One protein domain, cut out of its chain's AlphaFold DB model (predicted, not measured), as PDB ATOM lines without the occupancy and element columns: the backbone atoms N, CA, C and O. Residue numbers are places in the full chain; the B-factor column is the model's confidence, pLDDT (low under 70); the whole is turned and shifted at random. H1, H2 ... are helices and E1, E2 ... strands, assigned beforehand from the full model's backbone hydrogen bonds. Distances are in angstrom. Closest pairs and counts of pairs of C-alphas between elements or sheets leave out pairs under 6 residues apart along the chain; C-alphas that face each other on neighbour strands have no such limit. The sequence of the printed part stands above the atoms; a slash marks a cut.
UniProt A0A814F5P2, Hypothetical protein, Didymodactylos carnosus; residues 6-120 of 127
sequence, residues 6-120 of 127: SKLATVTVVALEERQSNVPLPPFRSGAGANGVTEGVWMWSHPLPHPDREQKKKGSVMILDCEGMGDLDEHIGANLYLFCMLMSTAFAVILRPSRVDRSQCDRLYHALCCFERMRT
ATOM      1  N   SER A   6       1.151 -33.286 -28.329       91.00
ATOM      2  CA  SER A   6       2.578 -33.166 -28.638       91.00
ATOM      3  C   SER A   6       3.251 -34.523 -28.863       91.00
ATOM      4  O   SER A   6       4.211 -34.630 -29.627       91.00
ATOM      5  N   LYS A   7       2.727 -35.593 -28.242       90.12
ATOM      6  CA  LYS A   7       3.194 -36.964 -28.484       90.12
ATOM      7  C   LYS A   7       2.765 -37.452 -29.866       90.12
ATOM      8  O   LYS A   7       3.593 -38.021 -30.569       90.12
ATOM      9  N   LEU A   8       1.516 -37.200 -30.269       90.75
ATOM     10  CA  LEU A   8       1.058 -37.509 -31.623       90.75
ATOM     11  C   LEU A   8       1.848 -36.708 -32.663       90.75
ATOM     12  O   LEU A   8       2.362 -37.300 -33.604       90.75
ATOM     13  N   ALA A   9       2.021 -35.400 -32.455       91.81
ATOM     14  CA  ALA A   9       2.811 -34.543 -33.339       91.81
ATOM     15  C   ALA A   9       4.256 -35.052 -33.489       91.81
ATOM     16  O   ALA A   9       4.762 -35.157 -34.602       91.81
ATOM     17  N   THR A  10       4.886 -35.457 -32.381       91.19
ATOM     18  CA  THR A  10       6.223 -36.070 -32.381       91.19
ATOM     19  C   THR A  10       6.264 -37.361 -33.195       91.19
ATOM     20  O   THR A  10       7.147 -37.520 -34.032       91.19
ATOM     21  N   VAL A  11       5.311 -38.275 -32.986       90.19
ATOM     22  CA  VAL A  11       5.245 -39.532 -33.750       90.19
ATOM     23  C   VAL A  11       5.060 -39.253 -35.240       90.19
ATOM     24  O   VAL A  11       5.716 -39.895 -36.055       90.19
ATOM     25  N   THR A  12       4.231 -38.273 -35.604       90.75
ATOM     26  CA  THR A  12       4.033 -37.871 -37.002       90.75
ATOM     27  C   THR A  12       5.315 -37.321 -37.626       90.75
ATOM     28  O   THR A  12       5.645 -37.710 -38.741       90.75
ATOM     29  N   VAL A  13       6.063 -36.464 -36.917       91.38
ATOM     30  CA  VAL A  13       7.368 -35.966 -37.394       91.38
ATOM     31  C   VAL A  13       8.322 -37.132 -37.632       91.38
ATOM     32  O   VAL A  13       8.838 -37.273 -38.732       91.38
ATOM     33  N   VAL A  14       8.491 -38.011 -36.642       89.06
ATOM     34  CA  VAL A  14       9.413 -39.157 -36.733       89.06
ATOM     35  C   VAL A  14       9.016 -40.126 -37.852       89.06
ATOM     36  O   VAL A  14       9.883 -40.678 -38.517       89.06
ATOM     37  N   ALA A  15       7.718 -40.332 -38.088       88.38
ATOM     38  CA  ALA A  15       7.238 -41.209 -39.155       88.38
ATOM     39  C   ALA A  15       7.457 -40.630 -40.563       88.38
ATOM     40  O   ALA A  15       7.591 -41.390 -41.521       88.38
ATOM     41  N   LEU A  16       7.453 -39.300 -40.697       88.38
ATOM     42  CA  LEU A  16       7.650 -38.611 -41.974       88.38
ATOM     43  C   LEU A  16       9.114 -38.236 -42.229       88.38
ATOM     44  O   LEU A  16       9.503 -38.061 -43.383       88.38
ATOM     45  N   GLU A  17       9.937 -38.111 -41.189       86.44
ATOM     46  CA  GLU A  17      11.375 -37.934 -41.347       86.44
ATOM     47  C   GLU A  17      12.000 -39.213 -41.916       86.44
ATOM     48  O   GLU A  17      12.188 -40.215 -41.236       86.44
ATOM     49  N   GLU A  18      12.400 -39.164 -43.185       68.12
ATOM     50  CA  GLU A  18      13.139 -40.250 -43.850       68.12
ATOM     51  C   GLU A  18      14.572 -40.425 -43.301       68.12
ATOM     52  O   GLU A  18      15.302 -41.330 -43.714       68.12
ATOM     53  N   ARG A  19      15.007 -39.561 -42.375       61.31
ATOM     54  CA  ARG A  19      16.304 -39.661 -41.702       61.31
ATOM     55  C   ARG A  19      16.160 -40.526 -40.453       61.31
ATOM     56  O   ARG A  19      15.370 -40.204 -39.574       61.31
ATOM     57  N   GLN A  20      17.006 -41.552 -40.320       53.25
ATOM     58  CA  GLN A  20      17.331 -42.127 -39.009       53.25
ATOM     59  C   GLN A  20      18.003 -41.034 -38.182       53.25
ATOM     60  O   GLN A  20      19.213 -40.814 -38.251       53.25
ATOM     61  N   SER A  21      17.189 -40.265 -37.482       51.81
ATOM     62  CA  SER A  21      17.660 -39.154 -36.697       51.81
ATOM     63  C   SER A  21      18.056 -39.729 -35.334       51.81
ATOM     64  O   SER A  21      17.231 -40.201 -34.555       51.81
ATOM     65  N   ASN A  22      19.361 -39.725 -35.043       53.81
ATOM     66  CA  ASN A  22      19.873 -39.818 -33.672       53.81
ATOM     67  C   ASN A  22      19.503 -38.520 -32.932       53.81
ATOM     68  O   ASN A  22      20.384 -37.831 -32.419       53.81
ATOM     69  N   VAL A  23      18.235 -38.098 -32.971       57.28
ATOM     70  CA  VAL A  23      17.823 -36.856 -32.329       57.28
ATOM     71  C   VAL A  23      17.728 -37.153 -30.833       57.28
ATOM     72  O   VAL A  23      16.917 -37.981 -30.417       57.28
ATOM     73  N   PRO A  24      18.560 -36.501 -30.004       58.06
ATOM     74  CA  PRO A  24      18.628 -36.795 -28.577       58.06
ATOM     75  C   PRO A  24      17.383 -36.325 -27.806       58.06
ATOM     76  O   PRO A  24      17.250 -36.639 -26.626       58.06
ATOM     77  N   LEU A  25      16.479 -35.568 -28.443       67.06
ATOM     78  CA  LEU A  25      15.288 -34.974 -27.831       67.06
ATOM     79  C   LEU A  25      14.054 -35.086 -28.747       67.06
ATOM     80  O   LEU A  25      14.166 -34.926 -29.955       67.06
ATOM     81  N   PRO A  26      12.849 -35.319 -28.207       79.44
ATOM     82  CA  PRO A  26      11.645 -35.382 -29.031       79.44
ATOM     83  C   PRO A  26      11.379 -34.035 -29.744       79.44
ATOM     84  O   PRO A  26      11.526 -32.993 -29.102       79.44
ATOM     85  N   PRO A  27      10.937 -34.040 -31.022       83.88
ATOM     86  CA  PRO A  27      10.578 -32.844 -31.791       83.88
ATOM     87  C   PRO A  27       9.676 -31.849 -31.055       83.88
ATOM     88  O   PRO A  27       9.905 -30.645 -31.123       83.88
ATOM     89  N   PHE A  28       8.676 -32.348 -30.321       89.06
ATOM     90  CA  PHE A  28       7.823 -31.530 -29.464       89.06
ATOM     91  C   PHE A  28       7.941 -31.978 -28.010       89.06
ATOM     92  O   PHE A  28       7.878 -33.171 -27.688       89.06
ATOM     93  N   ARG A  29       8.056 -31.007 -27.102       86.44
ATOM     94  CA  ARG A  29       8.044 -31.280 -25.666       86.44
ATOM     95  C   ARG A  29       6.668 -31.819 -25.276       86.44
ATOM     96  O   ARG A  29       5.649 -31.222 -25.589       86.44
ATOM     97  N   SER A  30       6.635 -32.945 -24.569       82.00
ATOM     98  CA  SER A  30       5.393 -33.525 -24.051       82.00
ATOM     99  C   SER A  30       5.482 -33.726 -22.540       82.00
ATOM    100  O   SER A  30       6.543 -34.041 -22.004       82.00
ATOM    101  N   GLY A  31       4.369 -33.495 -21.842       76.31
ATOM    102  CA  GLY A  31       4.247 -33.709 -20.400       76.31
ATOM    103  C   GLY A  31       3.470 -34.975 -20.067       76.31
ATOM    104  O   GLY A  31       2.479 -35.286 -20.724       76.31
ATOM    105  N   ALA A  32       3.878 -35.665 -19.001       65.19
ATOM    106  CA  ALA A  32       3.117 -36.768 -18.405       65.19
ATOM    107  C   ALA A  32       2.133 -36.302 -17.306       65.19
ATOM    108  O   ALA A  32       1.312 -37.083 -16.834       65.19
ATOM    109  N   GLY A  33       2.231 -35.037 -16.879       62.72
ATOM    110  CA  GLY A  33       1.560 -34.508 -15.692       62.72
ATOM    111  C   GLY A  33       0.222 -33.805 -15.936       62.72
ATOM    112  O   GLY A  33      -0.350 -33.805 -17.032       62.72
ATOM    113  N   ALA A  34      -0.297 -33.208 -14.858       61.09
ATOM    114  CA  ALA A  34      -1.530 -32.434 -14.891       61.09
ATOM    115  C   ALA A  34      -1.382 -31.085 -15.608       61.09
ATOM    116  O   ALA A  34      -2.356 -30.666 -16.230       61.09
ATOM    117  N   ASN A  35      -0.186 -30.499 -15.540       65.38
ATOM    118  CA  ASN A  35       0.139 -29.148 -15.988       65.38
ATOM    119  C   ASN A  35       0.318 -29.068 -17.511       65.38
ATOM    120  O   ASN A  35       0.810 -30.022 -18.130       65.38
ATOM    121  N   GLY A  36      -0.039 -27.916 -18.084       68.94
ATOM    122  CA  GLY A  36       0.273 -27.552 -19.465       68.94
ATOM    123  C   GLY A  36       1.783 -27.572 -19.729       68.94
ATOM    124  O   GLY A  36       2.588 -27.328 -18.830       68.94
ATOM    125  N   VAL A  37       2.170 -27.939 -20.954       81.69
ATOM    126  CA  VAL A  37       3.583 -28.019 -21.381       81.69
ATOM    127  C   VAL A  37       3.842 -27.235 -22.660       81.69
ATOM    128  O   VAL A  37       4.884 -26.598 -22.770       81.69
ATOM    129  N   THR A  38       2.920 -27.291 -23.620       80.38
ATOM    130  CA  THR A  38       2.964 -26.458 -24.826       80.38
ATOM    131  C   THR A  38       2.251 -25.147 -24.530       80.38
ATOM    132  O   THR A  38       1.082 -25.194 -24.165       80.38
ATOM    133  N   GLU A  39       2.935 -24.021 -24.724       88.19
ATOM    134  CA  GLU A  39       2.370 -22.665 -24.636       88.19
ATOM    135  C   GLU A  39       2.309 -22.049 -26.042       88.19
ATOM    136  O   GLU A  39       3.295 -22.109 -26.785       88.19
ATOM    137  N   GLY A  40       1.166 -21.484 -26.434       89.12
ATOM    138  CA  GLY A  40       0.942 -20.924 -27.771       89.12
ATOM    139  C   GLY A  40       0.912 -21.957 -28.911       89.12
ATOM    140  O   GLY A  40       0.319 -23.032 -28.787       89.12
ATOM    141  N   VAL A  41       1.518 -21.613 -30.056       91.81
ATOM    142  CA  VAL A  41       1.637 -22.479 -31.248       91.81
ATOM    143  C   VAL A  41       3.105 -22.733 -31.552       91.81
ATOM    144  O   VAL A  41       3.894 -21.798 -31.661       91.81
ATOM    145  N   TRP A  42       3.447 -23.996 -31.766       93.19
ATOM    146  CA  TRP A  42       4.774 -24.442 -32.155       93.19
ATOM    147  C   TRP A  42       4.722 -25.132 -33.508       93.19
ATOM    148  O   TRP A  42       3.806 -25.894 -33.807       93.19
ATOM    149  N   MET A  43       5.743 -24.884 -34.318       92.81
ATOM    150  CA  MET A  43       5.913 -25.501 -35.625       92.81
ATOM    151  C   MET A  43       7.195 -26.323 -35.632       92.81
ATOM    152  O   MET A  43       8.224 -25.867 -35.128       92.81
ATOM    153  N   TRP A  44       7.165 -27.490 -36.272       91.50
ATOM    154  CA  TRP A  44       8.413 -28.140 -36.661       91.50
ATOM    155  C   TRP A  44       9.134 -27.307 -37.727       91.50
ATOM    156  O   TRP A  44       8.582 -27.037 -38.791       91.50
ATOM    157  N   SER A  45      10.367 -26.892 -37.435       85.56
ATOM    158  CA  SER A  45      11.112 -25.917 -38.244       85.56
ATOM    159  C   SER A  45      11.553 -26.432 -39.613       85.56
ATOM    160  O   SER A  45      11.906 -25.633 -40.480       85.56
ATOM    161  N   HIS A  46      11.542 -27.749 -39.821       86.75
ATOM    162  CA  HIS A  46      11.969 -28.368 -41.068       86.75
ATOM    163  C   HIS A  46      10.755 -28.894 -41.842       86.75
ATOM    164  O   HIS A  46       9.989 -29.692 -41.300       86.75
ATOM    165  N   PRO A  47      10.572 -28.499 -43.114       87.31
ATOM    166  CA  PRO A  47       9.517 -29.059 -43.947       87.31
ATOM    167  C   PRO A  47       9.689 -30.575 -44.101       87.31
ATOM    168  O   PRO A  47      10.760 -31.046 -44.486       87.31
ATOM    169  N   LEU A  48       8.632 -31.335 -43.822       90.50
ATOM    170  CA  LEU A  48       8.632 -32.790 -43.959       90.50
ATOM    171  C   LEU A  48       8.216 -33.187 -45.379       90.50
ATOM    172  O   LEU A  48       7.409 -32.487 -46.000       90.50
ATOM    173  N   PRO A  49       8.717 -34.309 -45.919       90.56
ATOM    174  CA  PRO A  49       8.227 -34.812 -47.191       90.56
ATOM    175  C   PRO A  49       6.758 -35.231 -47.057       90.56
ATOM    176  O   PRO A  49       6.348 -35.831 -46.063       90.56
ATOM    177  N   HIS A  50       5.953 -34.937 -48.075       89.44
ATOM    178  CA  HIS A  50       4.579 -35.429 -48.118       89.44
ATOM    179  C   HIS A  50       4.564 -36.974 -48.178       89.44
ATOM    180  O   HIS A  50       5.368 -37.549 -48.904       89.44
ATOM    181  N   PRO A  51       3.688 -37.697 -47.456       86.69
ATOM    182  CA  PRO A  51       3.707 -39.166 -47.469       86.69
ATOM    183  C   PRO A  51       3.364 -39.760 -48.847       86.69
ATOM    184  O   PRO A  51       3.957 -40.755 -49.260       86.69
ATOM    185  N   ASP A  52       2.443 -39.129 -49.583       88.94
ATOM    186  CA  ASP A  52       2.117 -39.506 -50.964       88.94
ATOM    187  C   ASP A  52       3.263 -39.197 -51.946       88.94
ATOM    188  O   ASP A  52       3.757 -38.068 -52.011       88.94
ATOM    189  N   ARG A  53       3.650 -40.203 -52.742       84.00
ATOM    190  CA  ARG A  53       4.810 -40.162 -53.648       84.00
ATOM    191  C   ARG A  53       4.695 -39.100 -54.740       84.00
ATOM    192  O   ARG A  53       5.712 -38.505 -55.096       84.00
ATOM    193  N   GLU A  54       3.498 -38.858 -55.262       87.06
ATOM    194  CA  GLU A  54       3.278 -37.860 -56.313       87.06
ATOM    195  C   GLU A  54       3.305 -36.439 -55.737       87.06
ATOM    196  O   GLU A  54       3.800 -35.507 -56.378       87.06
ATOM    197  N   GLN A  55       2.843 -36.275 -54.497       84.69
ATOM    198  CA  GLN A  55       2.861 -34.996 -53.788       84.69
ATOM    199  C   GLN A  55       4.233 -34.628 -53.210       84.69
ATOM    200  O   GLN A  55       4.512 -33.439 -53.062       84.69
ATOM    201  N   LYS A  56       5.132 -35.596 -52.962       83.75
ATOM    202  CA  LYS A  56       6.510 -35.330 -52.482       83.75
ATOM    203  C   LYS A  56       7.268 -34.296 -53.315       83.75
ATOM    204  O   LYS A  56       8.120 -33.592 -52.791       83.75
ATOM    205  N   LYS A  57       6.979 -34.218 -54.617       83.00
ATOM    206  CA  LYS A  57       7.625 -33.277 -55.547       83.00
ATOM    207  C   LYS A  57       6.930 -31.915 -55.623       83.00
ATOM    208  O   LYS A  57       7.476 -30.998 -56.225       83.00
ATOM    209  N   LYS A  58       5.715 -31.805 -55.084       85.06
ATOM    210  CA  LYS A  58       4.824 -30.645 -55.234       85.06
ATOM    211  C   LYS A  58       4.663 -29.847 -53.948       85.06
ATOM    212  O   LYS A  58       4.266 -28.690 -54.011       85.06
ATOM    213  N   GLY A  59       4.959 -30.445 -52.798       86.31
ATOM    214  CA  GLY A  59       4.792 -29.774 -51.522       86.31
ATOM    215  C   GLY A  59       5.441 -30.505 -50.359       86.31
ATOM    216  O   GLY A  59       5.964 -31.614 -50.485       86.31
ATOM    217  N   SER A  60       5.380 -29.843 -49.213       90.12
ATOM    218  CA  SER A  60       5.861 -30.331 -47.929       90.12
ATOM    219  C   SER A  60       4.719 -30.406 -46.921       90.12
ATOM    220  O   SER A  60       3.663 -29.793 -47.086       90.12
ATOM    221  N   VAL A  61       4.936 -31.182 -45.866       92.38
ATOM    222  CA  VAL A  61       4.064 -31.250 -44.698       92.38
ATOM    223  C   VAL A  61       4.689 -30.416 -43.588       92.38
ATOM    224  O   VAL A  61       5.870 -30.556 -43.270       92.38
ATOM    225  N   MET A  62       3.877 -29.553 -42.991       92.62
ATOM    226  CA  MET A  62       4.223 -28.762 -41.817       92.62
ATOM    227  C   MET A  62       3.351 -29.228 -40.655       92.62
ATOM    228  O   MET A  62       2.140 -29.381 -40.811       92.62
ATOM    229  N   ILE A  63       3.970 -29.482 -39.503       94.00
ATOM    230  CA  ILE A  63       3.272 -29.933 -38.295       94.00
ATOM    231  C   ILE A  63       3.192 -28.770 -37.314       94.00
ATOM    232  O   ILE A  63       4.219 -28.194 -36.950       94.00
ATOM    233  N   LEU A  64       1.966 -28.457 -36.894       93.75
ATOM    234  CA  LEU A  64       1.655 -27.481 -35.857       93.75
ATOM    235  C   LEU A  64       1.201 -28.218 -34.588       93.75
ATOM    236  O   LEU A  64       0.256 -29.005 -34.640       93.75
ATOM    237  N   ASP A  65       1.857 -27.954 -33.459       93.44
ATOM    238  CA  ASP A  65       1.385 -28.329 -32.121       93.44
ATOM    239  C   ASP A  65       0.922 -27.070 -31.384       93.44
ATOM    240  O   ASP A  65       1.509 -26.000 -31.531       93.44
ATOM    241  N   CYS A  66      -0.144 -27.180 -30.599       91.44
ATOM    242  CA  CYS A  66      -0.740 -26.038 -29.913       91.44
ATOM    243  C   CYS A  66      -0.995 -26.320 -28.432       91.44
ATOM    244  O   CYS A  66      -1.106 -27.468 -27.977       91.44
ATOM    245  N   GLU A  67      -1.104 -25.241 -27.670       90.12
ATOM    246  CA  GLU A  67      -1.477 -25.265 -26.265       90.12
ATOM    247  C   GLU A  67      -2.829 -25.954 -26.020       90.12
ATOM    248  O   GLU A  67      -3.702 -26.065 -26.884       90.12
ATOM    249  N   GLY A  68      -2.969 -26.548 -24.835       84.31
ATOM    250  CA  GLY A  68      -4.205 -27.199 -24.430       84.31
ATOM    251  C   GLY A  68      -5.310 -26.184 -24.150       84.31
ATOM    252  O   GLY A  68      -5.190 -25.369 -23.253       84.31
ATOM    253  N   MET A  69      -6.449 -26.327 -24.826       75.94
ATOM    254  CA  MET A  69      -7.641 -25.492 -24.595       75.94
ATOM    255  C   MET A  69      -8.142 -25.485 -23.144       75.94
ATOM    256  O   MET A  69      -8.834 -24.563 -22.742       75.94
ATOM    257  N   GLY A  70      -7.858 -26.542 -22.378       72.62
ATOM    258  CA  GLY A  70      -8.264 -26.633 -20.973       72.62
ATOM    259  C   GLY A  70      -7.410 -25.801 -20.017       72.62
ATOM    260  O   GLY A  70      -7.784 -25.696 -18.854       72.62
ATOM    261  N   ASP A  71      -6.290 -25.253 -20.495       69.19
ATOM    262  CA  ASP A  71      -5.325 -24.497 -19.693       69.19
ATOM    263  C   ASP A  71      -5.450 -22.972 -19.922       69.19
ATOM    264  O   ASP A  71      -4.833 -22.187 -19.207       69.19
ATOM    265  N   LEU A  72      -6.279 -22.548 -20.886       80.25
ATOM    266  CA  LEU A  72      -6.439 -21.159 -21.322       80.25
ATOM    267  C   LEU A  72      -7.786 -20.562 -20.903       80.25
ATOM    268  O   LEU A  72      -8.780 -21.272 -20.742       80.25
ATOM    269  N   ASP A  73      -7.826 -19.229 -20.814       85.62
ATOM    270  CA  ASP A  73      -9.082 -18.474 -20.833       85.62
ATOM    271  C   ASP A  73      -9.910 -18.835 -22.080       85.62
ATOM    272  O   ASP A  73      -9.354 -19.078 -23.154       85.62
ATOM    273  N   GLU A  74     -11.239 -18.858 -21.950       80.69
ATOM    274  CA  GLU A  74     -12.144 -19.311 -23.011       80.69
ATOM    275  C   GLU A  74     -11.959 -18.524 -24.318       80.69
ATOM    276  O   GLU A  74     -11.921 -19.125 -25.397       80.69
ATOM    277  N   HIS A  75     -11.771 -17.203 -24.239       83.25
ATOM    278  CA  HIS A  75     -11.569 -16.368 -25.422       83.25
ATOM    279  C   HIS A  75     -10.197 -16.603 -26.057       83.25
ATOM    280  O   HIS A  75     -10.086 -16.684 -27.283       83.25
ATOM    281  N   ILE A  76      -9.153 -16.744 -25.236       84.88
ATOM    282  CA  ILE A  76      -7.788 -16.998 -25.716       84.88
ATOM    283  C   ILE A  76      -7.715 -18.374 -26.383       84.88
ATOM    284  O   ILE A  76      -7.218 -18.489 -27.505       84.88
ATOM    285  N   GLY A  77      -8.274 -19.399 -25.738       85.25
ATOM    286  CA  GLY A  77      -8.372 -20.741 -26.296       85.25
ATOM    287  C   GLY A  77      -9.140 -20.742 -27.615       85.25
ATOM    288  O   GLY A  77      -8.649 -21.270 -28.612       85.25
ATOM    289  N   ALA A  78     -10.315 -20.107 -27.666       84.06
ATOM    290  CA  ALA A  78     -11.114 -20.034 -28.888       84.06
ATOM    291  C   ALA A  78     -10.344 -19.391 -30.055       84.06
ATOM    292  O   ALA A  78     -10.353 -19.934 -31.162       84.06
ATOM    293  N   ASN A  79      -9.637 -18.285 -29.810       87.06
ATOM    294  CA  ASN A  79      -8.836 -17.606 -30.829       87.06
ATOM    295  C   ASN A  79      -7.648 -18.452 -31.299       87.06
ATOM    296  O   ASN A  79      -7.393 -18.530 -32.500       87.06
ATOM    297  N   LEU A  80      -6.950 -19.119 -30.377       88.19
ATOM    298  CA  LEU A  80      -5.846 -20.022 -30.699       88.19
ATOM    299  C   LEU A  80      -6.317 -21.183 -31.585       88.19
ATOM    300  O   LEU A  80      -5.719 -21.475 -32.619       88.19
ATOM    301  N   TYR A  81      -7.422 -21.815 -31.199       87.44
ATOM    302  CA  TYR A  81      -8.017 -22.928 -31.932       87.44
ATOM    303  C   TYR A  81      -8.409 -22.526 -33.354       87.44
ATOM    304  O   TYR A  81      -8.094 -23.213 -34.325       87.44
ATOM    305  N   LEU A  82      -9.043 -21.366 -33.472       89.12
ATOM    306  CA  LEU A  82      -9.483 -20.790 -34.730       89.12
ATOM    307  C   LEU A  82      -8.310 -20.389 -35.632       89.12
ATOM    308  O   LEU A  82      -8.345 -20.670 -36.830       89.12
ATOM    309  N   PHE A  83      -7.247 -19.816 -35.066       90.62
ATOM    310  CA  PHE A  83      -5.992 -19.569 -35.777       90.62
ATOM    311  C   PHE A  83      -5.407 -20.871 -36.335       90.62
ATOM    312  O   PHE A  83      -5.104 -20.953 -37.525       90.62
ATOM    313  N   CYS A  84      -5.308 -21.922 -35.515       91.62
ATOM    314  CA  CYS A  84      -4.801 -23.212 -35.975       91.62
ATOM    315  C   CYS A  84      -5.686 -23.819 -37.073       91.62
ATOM    316  O   CYS A  84      -5.146 -24.381 -38.025       91.62
ATOM    317  N   MET A  85      -7.013 -23.678 -36.995       90.56
ATOM    318  CA  MET A  85      -7.916 -24.105 -38.069       90.56
ATOM    319  C   MET A  85      -7.671 -23.329 -39.369       90.56
ATOM    320  O   MET A  85      -7.570 -23.947 -40.422       90.56
ATOM    321  N   LEU A  86      -7.537 -21.999 -39.308       91.25
ATOM    322  CA  LEU A  86      -7.277 -21.146 -40.479       91.25
ATOM    323  C   LEU A  86      -5.941 -21.460 -41.163       91.25
ATOM    324  O   LEU A  86      -5.861 -21.422 -42.389       91.25
ATOM    325  N   MET A  87      -4.912 -21.782 -40.382       91.19
ATOM    326  CA  MET A  87      -3.570 -22.067 -40.896       91.19
ATOM    327  C   MET A  87      -3.390 -23.506 -41.393       91.19
ATOM    328  O   MET A  87      -2.410 -23.793 -42.081       91.19
ATOM    329  N   SER A  88      -4.301 -24.418 -41.046       91.88
ATOM    330  CA  SER A  88      -4.156 -25.844 -41.340       91.88
ATOM    331  C   SER A  88      -5.000 -26.274 -42.536       91.88
ATOM    332  O   SER A  88      -6.184 -25.963 -42.636       91.88
ATOM    333  N   THR A  89      -4.418 -27.083 -43.419       90.62
ATOM    334  CA  THR A  89      -5.173 -27.796 -44.466       90.62
ATOM    335  C   THR A  89      -5.847 -29.061 -43.934       90.62
ATOM    336  O   THR A  89      -6.853 -29.501 -44.482       90.62
ATOM    337  N   ALA A  90      -5.321 -29.626 -42.846       90.25
ATOM    338  CA  ALA A  90      -5.906 -30.726 -42.094       90.25
ATOM    339  C   ALA A  90      -5.790 -30.428 -40.595       90.25
ATOM    340  O   ALA A  90      -4.715 -30.076 -40.117       90.25
ATOM    341  N   PHE A  91      -6.886 -30.576 -39.853       90.56
ATOM    342  CA  PHE A  91      -6.956 -30.211 -38.439       90.56
ATOM    343  C   PHE A  91      -7.361 -31.415 -37.580       90.56
ATOM    344  O   PHE A  91      -8.411 -32.017 -37.810       90.56
ATOM    345  N   ALA A  92      -6.533 -31.779 -36.597       90.06
ATOM    346  CA  ALA A  92      -6.748 -32.956 -35.754       90.06
ATOM    347  C   ALA A  92      -7.246 -32.565 -34.354       90.06
ATOM    348  O   ALA A  92      -6.535 -31.917 -33.585       90.06
ATOM    349  N   VAL A  93      -8.452 -33.012 -33.994       88.31
ATOM    350  CA  VAL A  93      -9.025 -32.812 -32.653       88.31
ATOM    351  C   VAL A  93      -8.695 -34.016 -31.779       88.31
ATOM    352  O   VAL A  93      -9.158 -35.124 -32.039       88.31
ATOM    353  N   ILE A  94      -7.906 -33.803 -30.725       85.81
ATOM    354  CA  ILE A  94      -7.481 -34.872 -29.815       85.81
ATOM    355  C   ILE A  94      -8.208 -34.703 -28.487       85.81
ATOM    356  O   ILE A  94      -7.963 -33.758 -27.734       85.81
ATOM    357  N   LEU A  95      -9.106 -35.641 -28.206       83.25
ATOM    358  CA  LEU A  95      -9.946 -35.648 -27.015       83.25
ATOM    359  C   LEU A  95      -9.424 -36.681 -26.011       83.25
ATOM    360  O   LEU A  95      -8.952 -37.749 -26.391       83.25
ATOM    361  N   ARG A  96      -9.514 -36.364 -24.714       76.31
ATOM    362  CA  ARG A  96      -9.220 -37.322 -23.632       76.31
ATOM    363  C   ARG A  96     -10.299 -38.393 -23.465       76.31
ATOM    364  O   ARG A  96      -9.932 -39.552 -23.289       76.31
ATOM    365  N   PRO A  97     -11.597 -38.035 -23.373       78.62
ATOM    366  CA  PRO A  97     -12.600 -39.034 -23.065       78.62
ATOM    367  C   PRO A  97     -12.740 -40.014 -24.225       78.62
ATOM    368  O   PRO A  97     -12.665 -39.642 -25.392       78.62
ATOM    369  N   SER A  98     -13.000 -41.274 -23.885       77.44
ATOM    370  CA  SER A  98     -13.274 -42.340 -24.854       77.44
ATOM    371  C   SER A  98     -14.579 -42.131 -25.626       77.44
ATOM    372  O   SER A  98     -14.862 -42.860 -26.572       77.44
ATOM    373  N   ARG A  99     -15.392 -41.155 -25.209       83.12
ATOM    374  CA  ARG A  99     -16.652 -40.785 -25.842       83.12
ATOM    375  C   ARG A  99     -16.668 -39.293 -26.106       83.12
ATOM    376  O   ARG A  99     -16.350 -38.505 -25.218       83.12
ATOM    377  N   VAL A 100     -17.088 -38.948 -27.316       86.75
ATOM    378  CA  VAL A 100     -17.390 -37.573 -27.687       86.75
ATOM    379  C   VAL A 100     -18.723 -37.210 -27.049       86.75
ATOM    380  O   VAL A 100     -19.728 -37.884 -27.285       86.75
ATOM    381  N   ASP A 101     -18.721 -36.185 -26.206       88.12
ATOM    382  CA  ASP A 101     -19.946 -35.661 -25.609       88.12
ATOM    383  C   ASP A 101     -20.517 -34.489 -26.422       88.12
ATOM    384  O   ASP A 101     -19.867 -33.923 -27.304       88.12
ATOM    385  N   ARG A 102     -21.764 -34.115 -26.119       89.75
ATOM    386  CA  ARG A 102     -22.448 -33.023 -26.819       89.75
ATOM    387  C   ARG A 102     -21.719 -31.687 -26.668       89.75
ATOM    388  O   ARG A 102     -21.632 -30.945 -27.635       89.75
ATOM    389  N   SER A 103     -21.149 -31.408 -25.496       85.12
ATOM    390  CA  SER A 103     -20.449 -30.145 -25.250       85.12
ATOM    391  C   SER A 103     -19.198 -29.997 -26.122       85.12
ATOM    392  O   SER A 103     -18.886 -28.903 -26.586       85.12
ATOM    393  N   GLN A 104     -18.502 -31.102 -26.399       84.56
ATOM    394  CA  GLN A 104     -17.346 -31.135 -27.294       84.56
ATOM    395  C   GLN A 104     -17.760 -30.911 -28.746       84.56
ATOM    396  O   GLN A 104     -17.108 -30.136 -29.448       84.56
ATOM    397  N   CYS A 105     -18.858 -31.539 -29.178       88.31
ATOM    398  CA  CYS A 105     -19.439 -31.290 -30.494       88.31
ATOM    399  C   CYS A 105     -19.849 -29.824 -30.656       88.31
ATOM    400  O   CYS A 105     -19.502 -29.214 -31.663       88.31
ATOM    401  N   ASP A 106     -20.524 -29.246 -29.661       88.75
ATOM    402  CA  ASP A 106     -21.002 -27.862 -29.710       88.75
ATOM    403  C   ASP A 106     -19.829 -26.867 -29.795       88.75
ATOM    404  O   ASP A 106     -19.870 -25.927 -30.591       88.75
ATOM    405  N   ARG A 107     -18.733 -27.104 -29.056       83.50
ATOM    406  CA  ARG A 107     -17.503 -26.288 -29.143       83.50
ATOM    407  C   ARG A 107     -16.843 -26.374 -30.516       83.50
ATOM    408  O   ARG A 107     -16.456 -25.346 -31.074       83.50
ATOM    409  N   LEU A 108     -16.719 -27.583 -31.070       86.38
ATOM    410  CA  LEU A 108     -16.169 -27.781 -32.412       86.38
ATOM    411  C   LEU A 108     -17.053 -27.108 -33.471       86.38
ATOM    412  O   LEU A 108     -16.539 -26.428 -34.356       86.38
ATOM    413  N   TYR A 109     -18.371 -27.263 -33.359       89.25
ATOM    414  CA  TYR A 109     -19.339 -26.642 -34.256       89.25
ATOM    415  C   TYR A 109     -19.256 -25.113 -34.208       89.25
ATOM    416  O   TYR A 109     -19.179 -24.468 -35.251       89.25
ATOM    417  N   HIS A 110     -19.184 -24.526 -33.013       86.12
ATOM    418  CA  HIS A 110     -19.009 -23.084 -32.852       86.12
ATOM    419  C   HIS A 110     -17.721 -22.583 -33.526       86.12
ATOM    420  O   HIS A 110     -17.749 -21.603 -34.273       86.12
ATOM    421  N   ALA A 111     -16.599 -23.281 -33.328       85.62
ATOM    422  CA  ALA A 111     -15.337 -22.936 -33.975       85.62
ATOM    423  C   ALA A 111     -15.400 -23.042 -35.509       85.62
ATOM    424  O   ALA A 111     -14.891 -22.159 -36.199       85.62
ATOM    425  N   LEU A 112     -16.069 -24.069 -36.045       88.38
ATOM    426  CA  LEU A 112     -16.309 -24.219 -37.485       88.38
ATOM    427  C   LEU A 112     -17.145 -23.062 -38.044       88.38
ATOM    428  O   LEU A 112     -16.782 -22.490 -39.066       88.38
ATOM    429  N   CYS A 113     -18.208 -22.653 -37.351       89.69
ATOM    430  CA  CYS A 113     -18.999 -21.487 -37.746       89.69
ATOM    431  C   CYS A 113     -18.150 -20.205 -37.791       89.69
ATOM    432  O   CYS A 113     -18.275 -19.412 -38.724       89.69
ATOM    433  N   CYS A 114     -17.265 -19.993 -36.814       87.00
ATOM    434  CA  CYS A 114     -16.344 -18.854 -36.821       87.00
ATOM    435  C   CYS A 114     -15.329 -18.928 -37.971       87.00
ATOM    436  O   CYS A 114     -15.056 -17.914 -38.614       87.00
ATOM    437  N   PHE A 115     -14.797 -20.118 -38.248       88.19
ATOM    438  CA  PHE A 115     -13.880 -20.367 -39.357       88.19
ATOM    439  C   PHE A 115     -14.525 -20.047 -40.709       88.19
ATOM    440  O   PHE A 115     -13.945 -19.293 -41.489       88.19
ATOM    441  N   GLU A 116     -15.744 -20.533 -40.955       87.44
ATOM    442  CA  GLU A 116     -16.502 -20.238 -42.177       87.44
ATOM    443  C   GLU A 116     -16.732 -18.732 -42.338       87.44
ATOM    444  O   GLU A 116     -16.442 -18.163 -43.390       87.44
ATOM    445  N   ARG A 117     -17.147 -18.048 -41.263       87.06
ATOM    446  CA  ARG A 117     -17.364 -16.592 -41.285       87.06
ATOM    447  C   ARG A 117     -16.098 -15.807 -41.622       87.06
ATOM    448  O   ARG A 117     -16.205 -14.780 -42.288       87.06
ATOM    449  N   MET A 118     -14.921 -16.269 -41.201       83.50
ATOM    450  CA  MET A 118     -13.651 -15.615 -41.536       83.50
ATOM    451  C   MET A 118     -13.084 -15.995 -42.903       83.50
ATOM    452  O   MET A 118     -12.369 -15.188 -43.489       83.50
ATOM    453  N   ARG A 119     -13.399 -17.185 -43.426       75.00
ATOM    454  CA  ARG A 119     -13.025 -17.572 -44.796       75.00
ATOM    455  C   ARG A 119     -13.936 -16.986 -45.860       75.00
ATOM    456  O   ARG A 119     -13.540 -16.994 -47.025       75.00
ATOM    457  N   THR A 120     -15.105 -16.454 -45.487       67.94
ATOM    458  CA  THR A 120     -15.879 -15.587 -46.382       67.94
ATOM    459  C   THR A 120     -14.923 -14.545 -46.958       67.94
ATOM    460  O   THR A 120     -14.243 -13.885 -46.168       67.94
TER     461      THR A 120
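This is residues 6 to 120 of the 127 residues of the protein "Hypothetical protein" of Didymodactylos carnosus (UniProt A0A814F5P2). A very short two-stranded ribbon, E1 and E2, lies between two helices, H1 on one side and H2 on the other, and the longest helix, H3, crosses H2 steeply on the side away from the ribbon. Long loops make up much of the rest: residues 44 to 63 extend the E1 and E2 hairpin, and residues 96 to 103 stick out at the turn into H3. The printed part has 115 residues with three named helices and two named strands, in the order H1, E1, E2, H2, H3; the two strands are antiparallel. The class is mostly helix, though under half of the residues, 49, are in named elements. The whole is only just compact, close to loose, with a radius of gyration of the C-alphas of 15.8 A and spans of 41 by 39 by 25 A.

H1 is residues 6 to 16, from C-alpha 6 at (2.578, -33.166, -28.638), and is 15.3 A long from first to last C-alpha. E1 is residues 41 to 43, 6.8 A long, and E2 is residues 64 to 66, 6.6 A long. H2 is residues 74 to 87, 20.0 A long, from C-alpha 74 at (-12.144, -19.311, -23.011). H3 is residues 102 to 119, 25.5 A long, and ends with C-alpha 119 at (-13.025, -17.572, -44.796).

The closest C-alphas of H1 and E2 are those of Ser 6 and Asp 65, 6.1 A apart. E1 and E2 form an antiparallel hairpin at 155 degrees, with N 42 and O 65 at 2.8 A and N 65 and O 42 at 2.9 A, both within hydrogen-bond range. Beyond it, residues 48 to 49 pair with residues 60 to 61, also antiparallel. The closest C-alphas of E2 and H2 are those of Leu 64 and Cys 84, 7.7 A apart. H3 touches H2 with residues 111 to 115 alone, the closest C-alphas being those of Leu 82 and Ala 111, 6.3 A apart. H2 and H3 run the same way at a steep tilt of 56 degrees. H1 is apart from H2 and H3, and H3 is apart from E1 and E2. In H1, H2 and H3 every O i to N i+4 pair is within hydrogen-bond range.

The two C-alphas farthest apart are those of Asn 22 and Thr 120, 45.0 A. The printed part has no cut. The links H1 to E1, of 24 residues, E1 to E2, of 20, and H2 to H3, of 14, are long; E2 to H2, of 7, is short. Residues 96 to 103, of which 102 to 103 belong to H3, stand free. The mean pLDDT of the printed part is 83.8, and it is under 70 at residues 18 to 25, 32 to 36, 71 and 120.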